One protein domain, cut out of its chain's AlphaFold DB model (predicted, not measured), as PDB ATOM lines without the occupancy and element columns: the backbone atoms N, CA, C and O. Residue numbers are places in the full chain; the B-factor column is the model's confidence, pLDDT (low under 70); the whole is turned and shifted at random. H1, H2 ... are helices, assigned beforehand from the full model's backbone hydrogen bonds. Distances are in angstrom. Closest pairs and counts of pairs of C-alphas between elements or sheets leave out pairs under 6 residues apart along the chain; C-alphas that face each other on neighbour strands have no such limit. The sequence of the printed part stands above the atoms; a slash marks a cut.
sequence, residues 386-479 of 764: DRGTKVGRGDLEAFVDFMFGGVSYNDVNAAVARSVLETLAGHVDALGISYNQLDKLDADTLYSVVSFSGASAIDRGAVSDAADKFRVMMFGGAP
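What this domain is: This is residues 386 to 479 of the 764 residues of the protein "Major surface protein 1a" of Anaplasma marginale (UniProt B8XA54). Four crossed helices make a ring of contacts: H1 and H4 each bridge H2 and H5, while the tiny H3 is near H5. The printed part has 94 residues with five named helices, H1 to H5 in order, and no named strand: all helix. It is compact, radius of gyration of the C-alphas 12.5 A, spanning 36 by 30 by 22 A.

How they stand to each other: Start at H1, residues 393 to 404; it touches residues 417 to 425 alone of H2, residues 411 to 431, closest C-alphas Val 400 and Leu 421, 6.5 A, at a steep tilt of 46 degrees. H1 touches H5, residues 460 to 475, closest C-alphas Phe 402 and Ala 466, 4.8 A, at a steep tilt of 39 degrees. H4, residues 443 to 451, touches residues 420 to 424 alone of H2, closest C-alphas Val 450 and Val 420, 6.1 A. H4 touches residues 460 to 467 alone of H5, closest C-alphas Ala 443 and Ser 464, 5.2 A. Every O i to N i+4 pair is within hydrogen-bond range in H1, H2, H4 and H5; H3, residues 435 to 438, is too short for one.

Where its parts are: Find C-alpha 393 at (145.373, 106.901, 139.212); H1 runs 16.4 A from there. H2 spans 30.0 A, H3 4.9 A, H4 11.9 A and H5 22.3 A, ending at C-alpha 475, (137.776, 106.311, 123.853).

The domain as a whole: The printed part has no cut and no long link. Look for pLDDT under 70 at residues 408 to 409, 452 to 458 and 476 to 479.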
ATOM      1  N   ASP A 386     142.406 114.986 126.095       70.75
ATOM      2  CA  ASP A 386     143.777 114.875 125.604       70.75
ATOM      3  C   ASP A 386     144.359 113.476 125.862       70.75
ATOM      4  O   ASP A 386     144.845 113.147 126.947       70.75
ATOM      5  N   ARG A 387     144.371 112.661 124.806       73.00
ATOM      6  CA  ARG A 387     144.956 111.315 124.808       73.00
ATOM      7  C   ARG A 387     146.493 111.320 124.937       73.00
ATOM      8  O   ARG A 387     147.089 110.257 125.116       73.00
ATOM      9  N   GLY A 388     147.144 112.482 124.813       73.75
ATOM     10  CA  GLY A 388     148.575 112.679 125.054       73.75
ATOM     11  C   GLY A 388     148.955 112.754 126.536       73.75
ATOM     12  O   GLY A 388     150.096 112.444 126.878       73.75
ATOM     13  N   THR A 389     148.011 113.093 127.417       84.25
ATOM     14  CA  THR A 389     148.224 113.173 128.868       84.25
ATOM     15  C   THR A 389     148.508 111.788 129.482       84.25
ATOM     16  O   THR A 389     148.044 110.759 128.980       84.25
ATOM     17  N   LYS A 390     149.299 111.754 130.569       84.00
ATOM     18  CA  LYS A 390     149.570 110.539 131.363       84.00
ATOM     19  C   LYS A 390     148.274 109.920 131.903       84.00
ATOM     20  O   LYS A 390     147.331 110.638 132.236       84.00
ATOM     21  N   VAL A 391     148.243 108.595 132.032       83.44
ATOM     22  CA  VAL A 391     147.092 107.890 132.615       83.44
ATOM     23  C   VAL A 391     147.010 108.181 134.119       83.44
ATOM     24  O   VAL A 391     147.997 108.034 134.831       83.44
ATOM     25  N   GLY A 392     145.851 108.639 134.604       83.44
ATOM     26  CA  GLY A 392     145.663 109.041 136.003       83.44
ATOM     27  C   GLY A 392     145.261 107.883 136.924       83.44
ATOM     28  O   GLY A 392     144.556 106.967 136.498       83.44
ATOM     29  N   ARG A 393     145.640 107.956 138.211       85.50
ATOM     30  CA  ARG A 393     145.373 106.901 139.212       85.50
ATOM     31  C   ARG A 393     143.888 106.532 139.338       85.50
ATOM     32  O   ARG A 393     143.577 105.350 139.351       85.50
ATOM     33  N   GLY A 394     142.973 107.506 139.320       82.31
ATOM     34  CA  GLY A 394     141.524 107.244 139.374       82.31
ATOM     35  C   GLY A 394     140.953 106.525 138.138       82.31
ATOM     36  O   GLY A 394     139.958 105.810 138.241       82.31
ATOM     37  N   ASP A 395     141.593 106.657 136.969       84.75
ATOM     38  CA  ASP A 395     141.250 105.854 135.786       84.75
ATOM     39  C   ASP A 395     141.905 104.443 135.890       84.75
ATOM     40  O   ASP A 395     141.301 103.455 135.475       84.75
ATOM     41  N   LEU A 396     143.067 104.285 136.547       87.38
ATOM     42  CA  LEU A 396     143.617 102.960 136.910       87.38
ATOM     43  C   LEU A 396     142.755 102.215 137.947       87.38
ATOM     44  O   LEU A 396     142.539 101.015 137.799       87.38
ATOM     45  N   GLU A 397     142.229 102.905 138.960       89.75
ATOM     46  CA  GLU A 397     141.288 102.351 139.950       89.75
ATOM     47  C   GLU A 397     140.060 101.747 139.252       89.75
ATOM     48  O   GLU A 397     139.668 100.619 139.547       89.75
ATOM     49  N   ALA A 398     139.522 102.437 138.240       88.56
ATOM     50  CA  ALA A 398     138.457 101.921 137.382       88.56
ATOM     51  C   ALA A 398     138.852 100.648 136.606       88.56
ATOM     52  O   ALA A 398     138.059  99.710 136.526       88.56
ATOM     53  N   PHE A 399     140.064 100.591 136.042       88.69
ATOM     54  CA  PHE A 399     140.566  99.400 135.345       88.69
ATOM     55  C   PHE A 399     140.703  98.191 136.285       88.69
ATOM     56  O   PHE A 399     140.280  97.087 135.934       88.69
ATOM     57  N   VAL A 400     141.238  98.393 137.494       89.44
ATOM     58  CA  VAL A 400     141.372  97.311 138.481       89.44
ATOM     59  C   VAL A 400     140.006  96.892 139.032       89.44
ATOM     60  O   VAL A 400     139.741  95.697 139.133       89.44
ATOM     61  N   ASP A 401     139.085  97.825 139.280       89.75
ATOM     62  CA  ASP A 401     137.700  97.489 139.627       89.75
ATOM     63  C   ASP A 401     137.050  96.592 138.560       89.75
ATOM     64  O   ASP A 401     136.471  95.562 138.904       89.75
ATOM     65  N   PHE A 402     137.185  96.917 137.263       89.56
ATOM     66  CA  PHE A 402     136.675  96.062 136.180       89.56
ATOM     67  C   PHE A 402     137.268  94.646 136.222       89.56
ATOM     68  O   PHE A 402     136.522  93.674 136.087       89.56
ATOM     69  N   MET A 403     138.573  94.528 136.472       87.25
ATOM     70  CA  MET A 403     139.297  93.254 136.567       87.25
ATOM     71  C   MET A 403     138.803  92.383 137.733       87.25
ATOM     72  O   MET A 403     138.639  91.173 137.583       87.25
ATOM     73  N   PHE A 404     138.493  92.997 138.878       85.12
ATOM     74  CA  PHE A 404     137.981  92.311 140.070       85.12
ATOM     75  C   PHE A 404     136.444  92.288 140.158       85.12
ATOM     76  O   PHE A 404     135.879  91.810 141.145       85.12
ATOM     77  N   GLY A 405     135.729  92.750 139.128       77.06
ATOM     78  CA  GLY A 405     134.278  92.941 139.183       77.06
ATOM     79  C   GLY A 405     133.448  91.658 139.276       77.06
ATOM     80  O   GLY A 405     132.353  91.667 139.844       77.06
ATOM     81  N   GLY A 406     133.975  90.548 138.750       73.19
ATOM     82  CA  GLY A 406     133.402  89.207 138.913       73.19
ATOM     83  C   GLY A 406     133.809  88.503 140.215       73.19
ATOM     84  O   GLY A 406     133.248  87.460 140.549       73.19
ATOM     85  N   VAL A 407     134.772  89.057 140.956       75.94
ATOM     86  CA  VAL A 407     135.347  88.453 142.161       75.94
ATOM     87  C   VAL A 407     134.483  88.794 143.382       75.94
ATOM     88  O   VAL A 407     133.931  89.890 143.501       75.94
ATOM     89  N   SER A 408     134.338  87.847 144.316       69.50
ATOM     90  CA  SER A 408     133.651  88.117 145.584       69.50
ATOM     91  C   SER A 408     134.440  89.130 146.406       69.50
ATOM     92  O   SER A 408     135.637  88.946 146.627       69.50
ATOM     93  N   TYR A 409     133.760  90.152 146.919       69.38
ATOM     94  CA  TYR A 409     134.363  91.106 147.844       69.38
ATOM     95  C   TYR A 409     134.766  90.403 149.150       69.38
ATOM     96  O   TYR A 409     133.988  89.620 149.701       69.38
ATOM     97  N   ASN A 410     135.991  90.658 149.600       71.75
ATOM     98  CA  ASN A 410     136.533  90.386 150.932       71.75
ATOM     99  C   ASN A 410     137.865  91.146 151.060       71.75
ATOM    100  O   ASN A 410     138.437  91.554 150.046       71.75
ATOM    101  N   ASP A 411     138.367  91.306 152.280       71.44
ATOM    102  CA  ASP A 411     139.519  92.175 152.550       71.44
ATOM    103  C   ASP A 411     140.811  91.676 151.883       71.44
ATOM    104  O   ASP A 411     141.602  92.484 151.401       71.44
ATOM    105  N   VAL A 412     140.975  90.355 151.728       75.88
ATOM    106  CA  VAL A 412     142.095  89.753 150.980       75.88
ATOM    107  C   VAL A 412     142.043  90.165 149.507       75.88
ATOM    108  O   VAL A 412     143.039  90.629 148.961       75.88
ATOM    109  N   ASN A 413     140.884  90.057 148.858       78.50
ATOM    110  CA  ASN A 413     140.719  90.456 147.459       78.50
ATOM    111  C   ASN A 413     140.857  91.975 147.273       78.50
ATOM    112  O   ASN A 413     141.423  92.404 146.271       78.50
ATOM    113  N   ALA A 414     140.423  92.782 148.247       79.62
ATOM    114  CA  ALA A 414     140.644  94.226 148.239       79.62
ATOM    115  C   ALA A 414     142.134  94.586 148.420       79.62
ATOM    116  O   ALA A 414     142.635  95.491 147.758       79.62
ATOM    117  N   ALA A 415     142.877  93.856 149.261       81.44
ATOM    118  CA  ALA A 415     144.328  94.002 149.394       81.44
ATOM    119  C   ALA A 415     145.069  93.602 148.103       81.44
ATOM    120  O   ALA A 415     145.952  94.332 147.653       81.44
ATOM    121  N   VAL A 416     144.663  92.507 147.446       83.69
ATOM    122  CA  VAL A 416     145.206  92.120 146.131       83.69
ATOM    123  C   VAL A 416     144.886  93.187 145.076       83.69
ATOM    124  O   VAL A 416     145.778  93.569 144.323       83.69
ATOM    125  N   ALA A 417     143.669  93.739 145.051       85.44
ATOM    126  CA  ALA A 417     143.314  94.838 144.150       85.44
ATOM    127  C   ALA A 417     144.192  96.088 144.385       85.44
ATOM    128  O   ALA A 417     144.677  96.680 143.422       85.44
ATOM    129  N   ARG A 418     144.479  96.452 145.646       88.31
ATOM    130  CA  ARG A 418     145.437  97.526 145.984       88.31
ATOM    131  C   ARG A 418     146.854  97.217 145.501       88.31
ATOM    132  O   ARG A 418     147.466  98.073 144.874       88.31
ATOM    133  N   SER A 419     147.349  95.996 145.697       86.25
ATOM    134  CA  SER A 419     148.672  95.586 145.203       86.25
ATOM    135  C   SER A 419     148.783  95.660 143.671       86.25
ATOM    136  O   SER A 419     149.776  96.162 143.137       86.25
ATOM    137  N   VAL A 420     147.736  95.241 142.947       87.62
ATOM    138  CA  VAL A 420     147.640  95.381 141.483       87.62
ATOM    139  C   VAL A 420     147.627  96.857 141.072       87.62
ATOM    140  O   VAL A 420     148.345  97.229 140.145       87.62
ATOM    141  N   LEU A 421     146.854  97.701 141.766       90.31
ATOM    142  CA  LEU A 421     146.779  99.141 141.508       90.31
ATOM    143  C   LEU A 421     148.142  99.824 141.671       90.31
ATOM    144  O   LEU A 421     148.569 100.516 140.751       90.31
ATOM    145  N   GLU A 422     148.837  99.604 142.789       89.81
ATOM    146  CA  GLU A 422     150.160 100.199 143.035       89.81
ATOM    147  C   GLU A 422     151.208  99.692 142.034       89.81
ATOM    148  O   GLU A 422     151.996 100.476 141.503       89.81
ATOM    149  N   THR A 423     151.163  98.402 141.677       87.00
ATOM    150  CA  THR A 423     152.040  97.836 140.639       87.00
ATOM    151  C   THR A 423     151.812  98.518 139.288       87.00
ATOM    152  O   THR A 423     152.775  98.899 138.617       87.00
ATOM    153  N   LEU A 424     150.553  98.700 138.877       86.25
ATOM    154  CA  LEU A 424     150.205  99.368 137.620       86.25
ATOM    155  C   LEU A 424     150.557 100.859 137.647       86.25
ATOM    156  O   LEU A 424     151.122 101.357 136.673       86.25
ATOM    157  N   ALA A 425     150.269 101.558 138.748       88.25
ATOM    158  CA  ALA A 425     150.575 102.976 138.918       88.25
ATOM    159  C   ALA A 425     152.085 103.225 138.832       88.25
ATOM    160  O   ALA A 425     152.519 104.041 138.021       88.25
ATOM    161  N   GLY A 426     152.895 102.438 139.550       85.69
ATOM    162  CA  GLY A 426     154.356 102.517 139.489       85.69
ATOM    163  C   GLY A 426     154.915 102.315 138.076       85.69
ATOM    164  O   GLY A 426     155.782 103.075 137.645       85.69
ATOM    165  N   HIS A 427     154.382 101.358 137.306       83.88
ATOM    166  CA  HIS A 427     154.786 101.156 135.906       83.88
ATOM    167  C   HIS A 427     154.347 102.310 134.990       83.88
ATOM    168  O   HIS A 427     155.131 102.755 134.148       83.88
ATOM    169  N   VAL A 428     153.117 102.812 135.146       84.88
ATOM    170  CA  VAL A 428     152.590 103.951 134.377       84.88
ATOM    171  C   VAL A 428     153.405 105.214 134.637       84.88
ATOM    172  O   VAL A 428     153.739 105.926 133.686       84.88
ATOM    173  N   ASP A 429     153.777 105.479 135.889       86.31
ATOM    174  CA  ASP A 429     154.551 106.663 136.242       86.31
ATOM    175  C   ASP A 429     156.013 106.571 135.811       86.31
ATOM    176  O   ASP A 429     156.501 107.520 135.183       86.31
ATOM    177  N   ALA A 430     156.671 105.430 136.053       83.56
ATOM    178  CA  ALA A 430     158.065 105.191 135.677       83.56
ATOM    179  C   ALA A 430     158.288 105.219 134.155       83.56
ATOM    180  O   ALA A 430     159.292 105.755 133.688       83.56
ATOM    181  N   LEU A 431     157.350 104.672 133.371       81.62
ATOM    182  CA  LEU A 431     157.421 104.661 131.902       81.62
ATOM    183  C   LEU A 431     156.734 105.875 131.253       81.62
ATOM    184  O   LEU A 431     156.850 106.076 130.044       81.62
ATOM    185  N   GLY A 432     156.013 106.687 132.031       81.62
ATOM    186  CA  GLY A 432     155.273 107.850 131.540       81.62
ATOM    187  C   GLY A 432     154.163 107.504 130.545       81.62
ATOM    188  O   GLY A 432     153.976 108.223 129.563       81.62
ATOM    189  N   ILE A 433     153.444 106.403 130.777       83.50
ATOM    190  CA  ILE A 433     152.422 105.891 129.854       83.50
ATOM    191  C   ILE A 433     151.278 106.909 129.731       83.50
ATOM    192  O   ILE A 433     150.675 107.326 130.721       83.50
ATOM    193  N   SER A 434     150.968 107.301 128.493       85.44
ATOM    194  CA  SER A 434     149.808 108.128 128.146       85.44
ATOM    195  C   SER A 434     148.645 107.280 127.643       85.44
ATOM    196  O   SER A 434     148.834 106.133 127.228       85.44
ATOM    197  N   TYR A 435     147.435 107.841 127.628       79.50
ATOM    198  CA  TYR A 435     146.246 107.120 127.157       79.50
ATOM    199  C   TYR A 435     146.409 106.585 125.719       79.50
ATOM    200  O   TYR A 435     146.054 105.442 125.453       79.50
ATOM    201  N   ASN A 436     147.049 107.343 124.819       78.94
ATOM    202  CA  ASN A 436     147.400 106.905 123.456       78.94
ATOM    203  C   ASN A 436     148.369 105.704 123.383       78.94
ATOM    204  O   ASN A 436     148.486 105.086 122.322       78.94
ATOM    205  N   GLN A 437     149.121 105.420 124.450       79.50
ATOM    206  CA  GLN A 437     149.955 104.219 124.555       79.50
ATOM    207  C   GLN A 437     149.202 103.077 125.245       79.50
ATOM    208  O   GLN A 437     149.326 101.935 124.812       79.50
ATOM    209  N   LEU A 438     148.366 103.384 126.244       74.94
ATOM    210  CA  LEU A 438     147.535 102.393 126.932       74.94
ATOM    211  C   LEU A 438     146.462 101.767 126.025       74.94
ATOM    212  O   LEU A 438     146.205 100.575 126.133       74.94
ATOM    213  N   ASP A 439     145.910 102.523 125.073       75.38
ATOM    214  CA  ASP A 439     145.001 102.008 124.033       75.38
ATOM    215  C   ASP A 439     145.623 100.878 123.182       75.38
ATOM    216  O   ASP A 439     144.953  99.921 122.784       75.38
ATOM    217  N   LYS A 440     146.936 100.980 122.939       74.44
ATOM    218  CA  LYS A 440     147.717 100.095 122.058       74.44
ATOM    219  C   LYS A 440     148.341  98.903 122.776       74.44
ATOM    220  O   LYS A 440     148.935  98.054 122.113       74.44
ATOM    221  N   LEU A 441     148.257  98.860 124.104       72.19
ATOM    222  CA  LEU A 441     148.730  97.731 124.894       72.19
ATOM    223  C   LEU A 441     147.777  96.545 124.699       72.19
ATOM    224  O   LEU A 441     146.558  96.678 124.812       72.19
ATOM    225  N   ASP A 442     148.338  95.380 124.378       76.62
ATOM    226  CA  ASP A 442     147.563  94.149 124.295       76.62
ATOM    227  C   ASP A 442     147.292  93.568 125.693       76.62
ATOM    228  O   ASP A 442     147.971  93.869 126.682       76.62
ATOM    229  N   ALA A 443     146.262  92.722 125.781       72.62
ATOM    230  CA  ALA A 443     145.878  92.086 127.040       72.62
ATOM    231  C   ALA A 443     147.004  91.208 127.617       72.62
ATOM    232  O   ALA A 443     147.068  91.019 128.827       72.62
ATOM    233  N   ASP A 444     147.914  90.714 126.772       73.88
ATOM    234  CA  ASP A 444     149.041  89.868 127.165       73.88
ATOM    235  C   ASP A 444     150.172  90.657 127.833       73.88
ATOM    236  O   ASP A 444     150.696  90.223 128.862       73.88
ATOM    237  N   THR A 445     150.513  91.843 127.321       77.19
ATOM    238  CA  THR A 445     151.466  92.744 127.982       77.19
ATOM    239  C   THR A 445     150.883  93.268 129.292       77.19
ATOM    240  O   THR A 445     151.580  93.268 130.307       77.19
ATOM    241  N   LEU A 446     149.593  93.631 129.317       75.19
ATOM    242  CA  LEU A 446     148.905  94.026 130.553       75.19
ATOM    243  C   LEU A 446     148.882  92.886 131.581       75.19
ATOM    244  O   LEU A 446     149.220  93.110 132.741       75.19
ATOM    245  N   TYR A 447     148.561  91.658 131.163       78.25
ATOM    246  CA  TYR A 447     148.602  90.475 132.027       78.25
ATOM    247  C   TYR A 447     150.011  90.221 132.579       78.25
ATOM    248  O   TYR A 447     150.162  89.929 133.764       78.25
ATOM    249  N   SER A 448     151.052  90.393 131.756       77.12
ATOM    250  CA  SER A 448     152.447  90.286 132.196       77.12
ATOM    251  C   SER A 448     152.774  91.304 133.296       77.12
ATOM    252  O   SER A 448     153.274  90.910 134.348       77.12
ATOM    253  N   VAL A 449     152.406  92.583 133.125       73.81
ATOM    254  CA  VAL A 449     152.604  93.626 134.154       73.81
ATOM    255  C   VAL A 449     151.840  93.295 135.442       73.81
ATOM    256  O   VAL A 449     152.417  93.336 136.527       73.81
ATOM    257  N   VAL A 450     150.569  92.896 135.336       73.19
ATOM    258  CA  VAL A 450     149.743  92.501 136.491       73.19
ATOM    259  C   VAL A 450     150.333  91.286 137.219       73.19
ATOM    260  O   VAL A 450     150.293  91.238 138.448       73.19
ATOM    261  N   SER A 451     150.946  90.337 136.504       70.69
ATOM    262  CA  SER A 451     151.536  89.134 137.108       70.69
ATOM    263  C   SER A 451     152.713  89.414 138.060       70.69
ATOM    264  O   SER A 451     152.971  88.605 138.951       70.69
ATOM    265  N   PHE A 452     153.368  90.579 137.953       67.31
ATOM    266  CA  PHE A 452     154.410  91.005 138.899       67.31
ATOM    267  C   PHE A 452     153.868  91.441 140.271       67.31
ATOM    268  O   PHE A 452     154.631  91.443 141.233       67.31
ATOM    269  N   SER A 453     152.567  91.727 140.408       64.06
ATOM    270  CA  SER A 453     151.935  92.101 141.693       64.06
ATOM    271  C   SER A 453     151.742  90.926 142.674       64.06
ATOM    272  O   SER A 453     151.066  91.051 143.689       64.06
ATOM    273  N   GLY A 454     152.255  89.732 142.354       56.72
ATOM    274  CA  GLY A 454     152.035  88.512 143.146       56.72
ATOM    275  C   GLY A 454     150.624  87.914 143.029       56.72
ATOM    276  O   GLY A 454     150.372  86.826 143.555       56.72
ATOM    277  N   ALA A 455     149.712  88.562 142.296       58.97
ATOM    278  CA  ALA A 455     148.318  88.160 142.112       58.97
ATOM    279  C   ALA A 455     148.138  86.952 141.160       58.97
ATOM    280  O   ALA A 455     147.467  87.019 140.131       58.97
ATOM    281  N   SER A 456     148.709  85.805 141.534       54.12
ATOM    282  CA  SER A 456     148.734  84.544 140.763       54.12
ATOM    283  C   SER A 456     147.370  83.882 140.475       54.12
ATOM    284  O   SER A 456     147.329  82.815 139.863       54.12
ATOM    285  N   ALA A 457     146.259  84.493 140.897       58.53
ATOM    286  CA  ALA A 457     144.897  83.967 140.770       58.53
ATOM    287  C   ALA A 457     143.993  84.757 139.799       58.53
ATOM    288  O   ALA A 457     142.813  84.427 139.673       58.53
ATOM    289  N   ILE A 458     144.503  85.800 139.133       69.50
ATOM    290  CA  ILE A 458     143.707  86.611 138.199       69.50
ATOM    291  C   ILE A 458     143.579  85.882 136.856       69.50
ATOM    292  O   ILE A 458     144.572  85.505 136.236       69.50
ATOM    293  N   ASP A 459     142.344  85.703 136.390       78.69
ATOM    294  CA  ASP A 459     142.067  85.111 135.082       78.69
ATOM    295  C   ASP A 459     142.467  86.055 133.930       78.69
ATOM    296  O   ASP A 459     142.163  87.250 133.935       78.69
ATOM    297  N   ARG A 460     143.110  85.507 132.893       79.81
ATOM    298  CA  ARG A 460     143.555  86.272 131.711       79.81
ATOM    299  C   ARG A 460     142.375  86.847 130.918       79.81
ATOM    300  O   ARG A 460     142.493  87.931 130.351       79.81
ATOM    301  N   GLY A 461     141.234  86.153 130.905       82.06
ATOM    302  CA  GLY A 461     139.989  86.648 130.319       82.06
ATOM    303  C   GLY A 461     139.431  87.854 131.076       82.06
ATOM    304  O   GLY A 461     139.023  88.821 130.439       82.06
ATOM    305  N   ALA A 462     139.499  87.854 132.411       82.38
ATOM    306  CA  ALA A 462     139.110  89.002 133.236       82.38
ATOM    307  C   ALA A 462     139.978  90.248 132.970       82.38
ATOM    308  O   ALA A 462     139.441  91.352 132.886       82.38
ATOM    309  N   VAL A 463     141.293  90.091 132.757       83.06
ATOM    310  CA  VAL A 463     142.171  91.209 132.344       83.06
ATOM    311  C   VAL A 463     141.793  91.734 130.954       83.06
ATOM    312  O   VAL A 463     141.767  92.947 130.747       83.06
ATOM    313  N   SER A 464     141.447  90.850 130.010       84.75
ATOM    314  CA  SER A 464     141.011  91.252 128.665       84.75
ATOM    315  C   SER A 464     139.666  91.992 128.675       84.75
ATOM    316  O   SER A 464     139.556  93.052 128.066       84.75
ATOM    317  N   ASP A 465     138.660  91.484 129.394       86.81
ATOM    318  CA  ASP A 465     137.348  92.135 129.545       86.81
ATOM    319  C   ASP A 465     137.465  93.485 130.276       86.81
ATOM    320  O   ASP A 465     136.822  94.463 129.890       86.81
ATOM    321  N   ALA A 466     138.347  93.582 131.278       87.56
ATOM    322  CA  ALA A 466     138.670  94.847 131.931       87.56
ATOM    323  C   ALA A 466     139.335  95.848 130.974       87.56
ATOM    324  O   ALA A 466     138.959  97.020 130.971       87.56
ATOM    325  N   ALA A 467     140.274  95.399 130.134       85.44
ATOM    326  CA  ALA A 467     140.922  96.239 129.126       85.44
ATOM    327  C   ALA A 467     139.931  96.722 128.057       85.44
ATOM    328  O   ALA A 467     139.968  97.889 127.668       85.44
ATOM    329  N   ASP A 468     138.997  95.873 127.629       86.56
ATOM    330  CA  ASP A 468     137.927  96.261 126.710       86.56
ATOM    331  C   ASP A 468     136.967  97.269 127.350       86.56
ATOM    332  O   ASP A 468     136.740  98.337 126.785       86.56
ATOM    333  N   LYS A 469     136.458  97.005 128.561       87.50
ATOM    334  CA  LYS A 469     135.610  97.954 129.306       87.50
ATOM    335  C   LYS A 469     136.305  99.291 129.544       87.50
ATOM    336  O   LYS A 469     135.671 100.336 129.397       87.50
ATOM    337  N   PHE A 470     137.597  99.265 129.855       85.88
ATOM    338  CA  PHE A 470     138.409 100.459 130.043       85.88
ATOM    339  C   PHE A 470     138.615 101.236 128.736       85.88
ATOM    340  O   PHE A 470     138.361 102.436 128.709       85.88
ATOM    341  N   ARG A 471     138.978 100.582 127.622       82.12
ATOM    342  CA  ARG A 471     139.087 101.252 126.312       82.12
ATOM    343  C   ARG A 471     137.767 101.884 125.886       82.12
ATOM    344  O   ARG A 471     137.751 103.056 125.525       82.12
ATOM    345  N   VAL A 472     136.663 101.148 126.021       81.44
ATOM    346  CA  VAL A 472     135.307 101.649 125.756       81.44
ATOM    347  C   VAL A 472     135.031 102.894 126.616       81.44
ATOM    348  O   VAL A 472     134.681 103.935 126.073       81.44
ATOM    349  N   MET A 473     135.279 102.840 127.933       84.38
ATOM    350  CA  MET A 473     135.115 103.973 128.865       84.38
ATOM    351  C   MET A 473     135.945 105.215 128.490       84.38
ATOM    352  O   MET A 473     135.505 106.336 128.748       84.38
ATOM    353  N   MET A 474     137.144 105.025 127.932       77.31
ATOM    354  CA  MET A 474     138.111 106.100 127.685       77.31
ATOM    355  C   MET A 474     138.051 106.700 126.276       77.31
ATOM    356  O   MET A 474     138.393 107.872 126.113       77.31
ATOM    357  N   PHE A 475     137.658 105.922 125.265       75.12
ATOM    358  CA  PHE A 475     137.776 106.311 123.853       75.12
ATOM    359  C   PHE A 475     136.463 106.265 123.060       75.12
ATOM    360  O   PHE A 475     136.434 106.833 121.967       75.12
ATOM    361  N   GLY A 476     135.408 105.648 123.607       66.75
ATOM    362  CA  GLY A 476     134.137 105.407 122.917       66.75
ATOM    363  C   GLY A 476     134.202 104.259 121.901       66.75
ATOM    364  O   GLY A 476     135.278 103.855 121.455       66.75
ATOM    365  N   GLY A 477     133.037 103.727 121.520       62.00
ATOM    366  CA  GLY A 477     132.925 102.691 120.487       62.00
ATOM    367  C   GLY A 477     133.065 101.239 120.970       62.00
ATOM    368  O   GLY A 477     133.214 100.948 122.155       62.00
ATOM    369  N   ALA A 478     132.934 100.297 120.032       42.28
ATOM    370  CA  ALA A 478     132.933  98.855 120.302       42.28
ATOM    371  C   ALA A 478     134.359  98.289 120.488       42.28
ATOM    372  O   ALA A 478     135.290  98.781 119.848       42.28
ATOM    373  N   PRO A 479     134.550  97.230 121.307       41.81
ATOM    374  CA  PRO A 479     135.859  96.603 121.484       41.81
ATOM    375  C   PRO A 479     136.417  96.065 120.159       41.81
ATOM    376  O   PRO A 479     135.667  95.673 119.258       41.81
TER     377      PRO A 479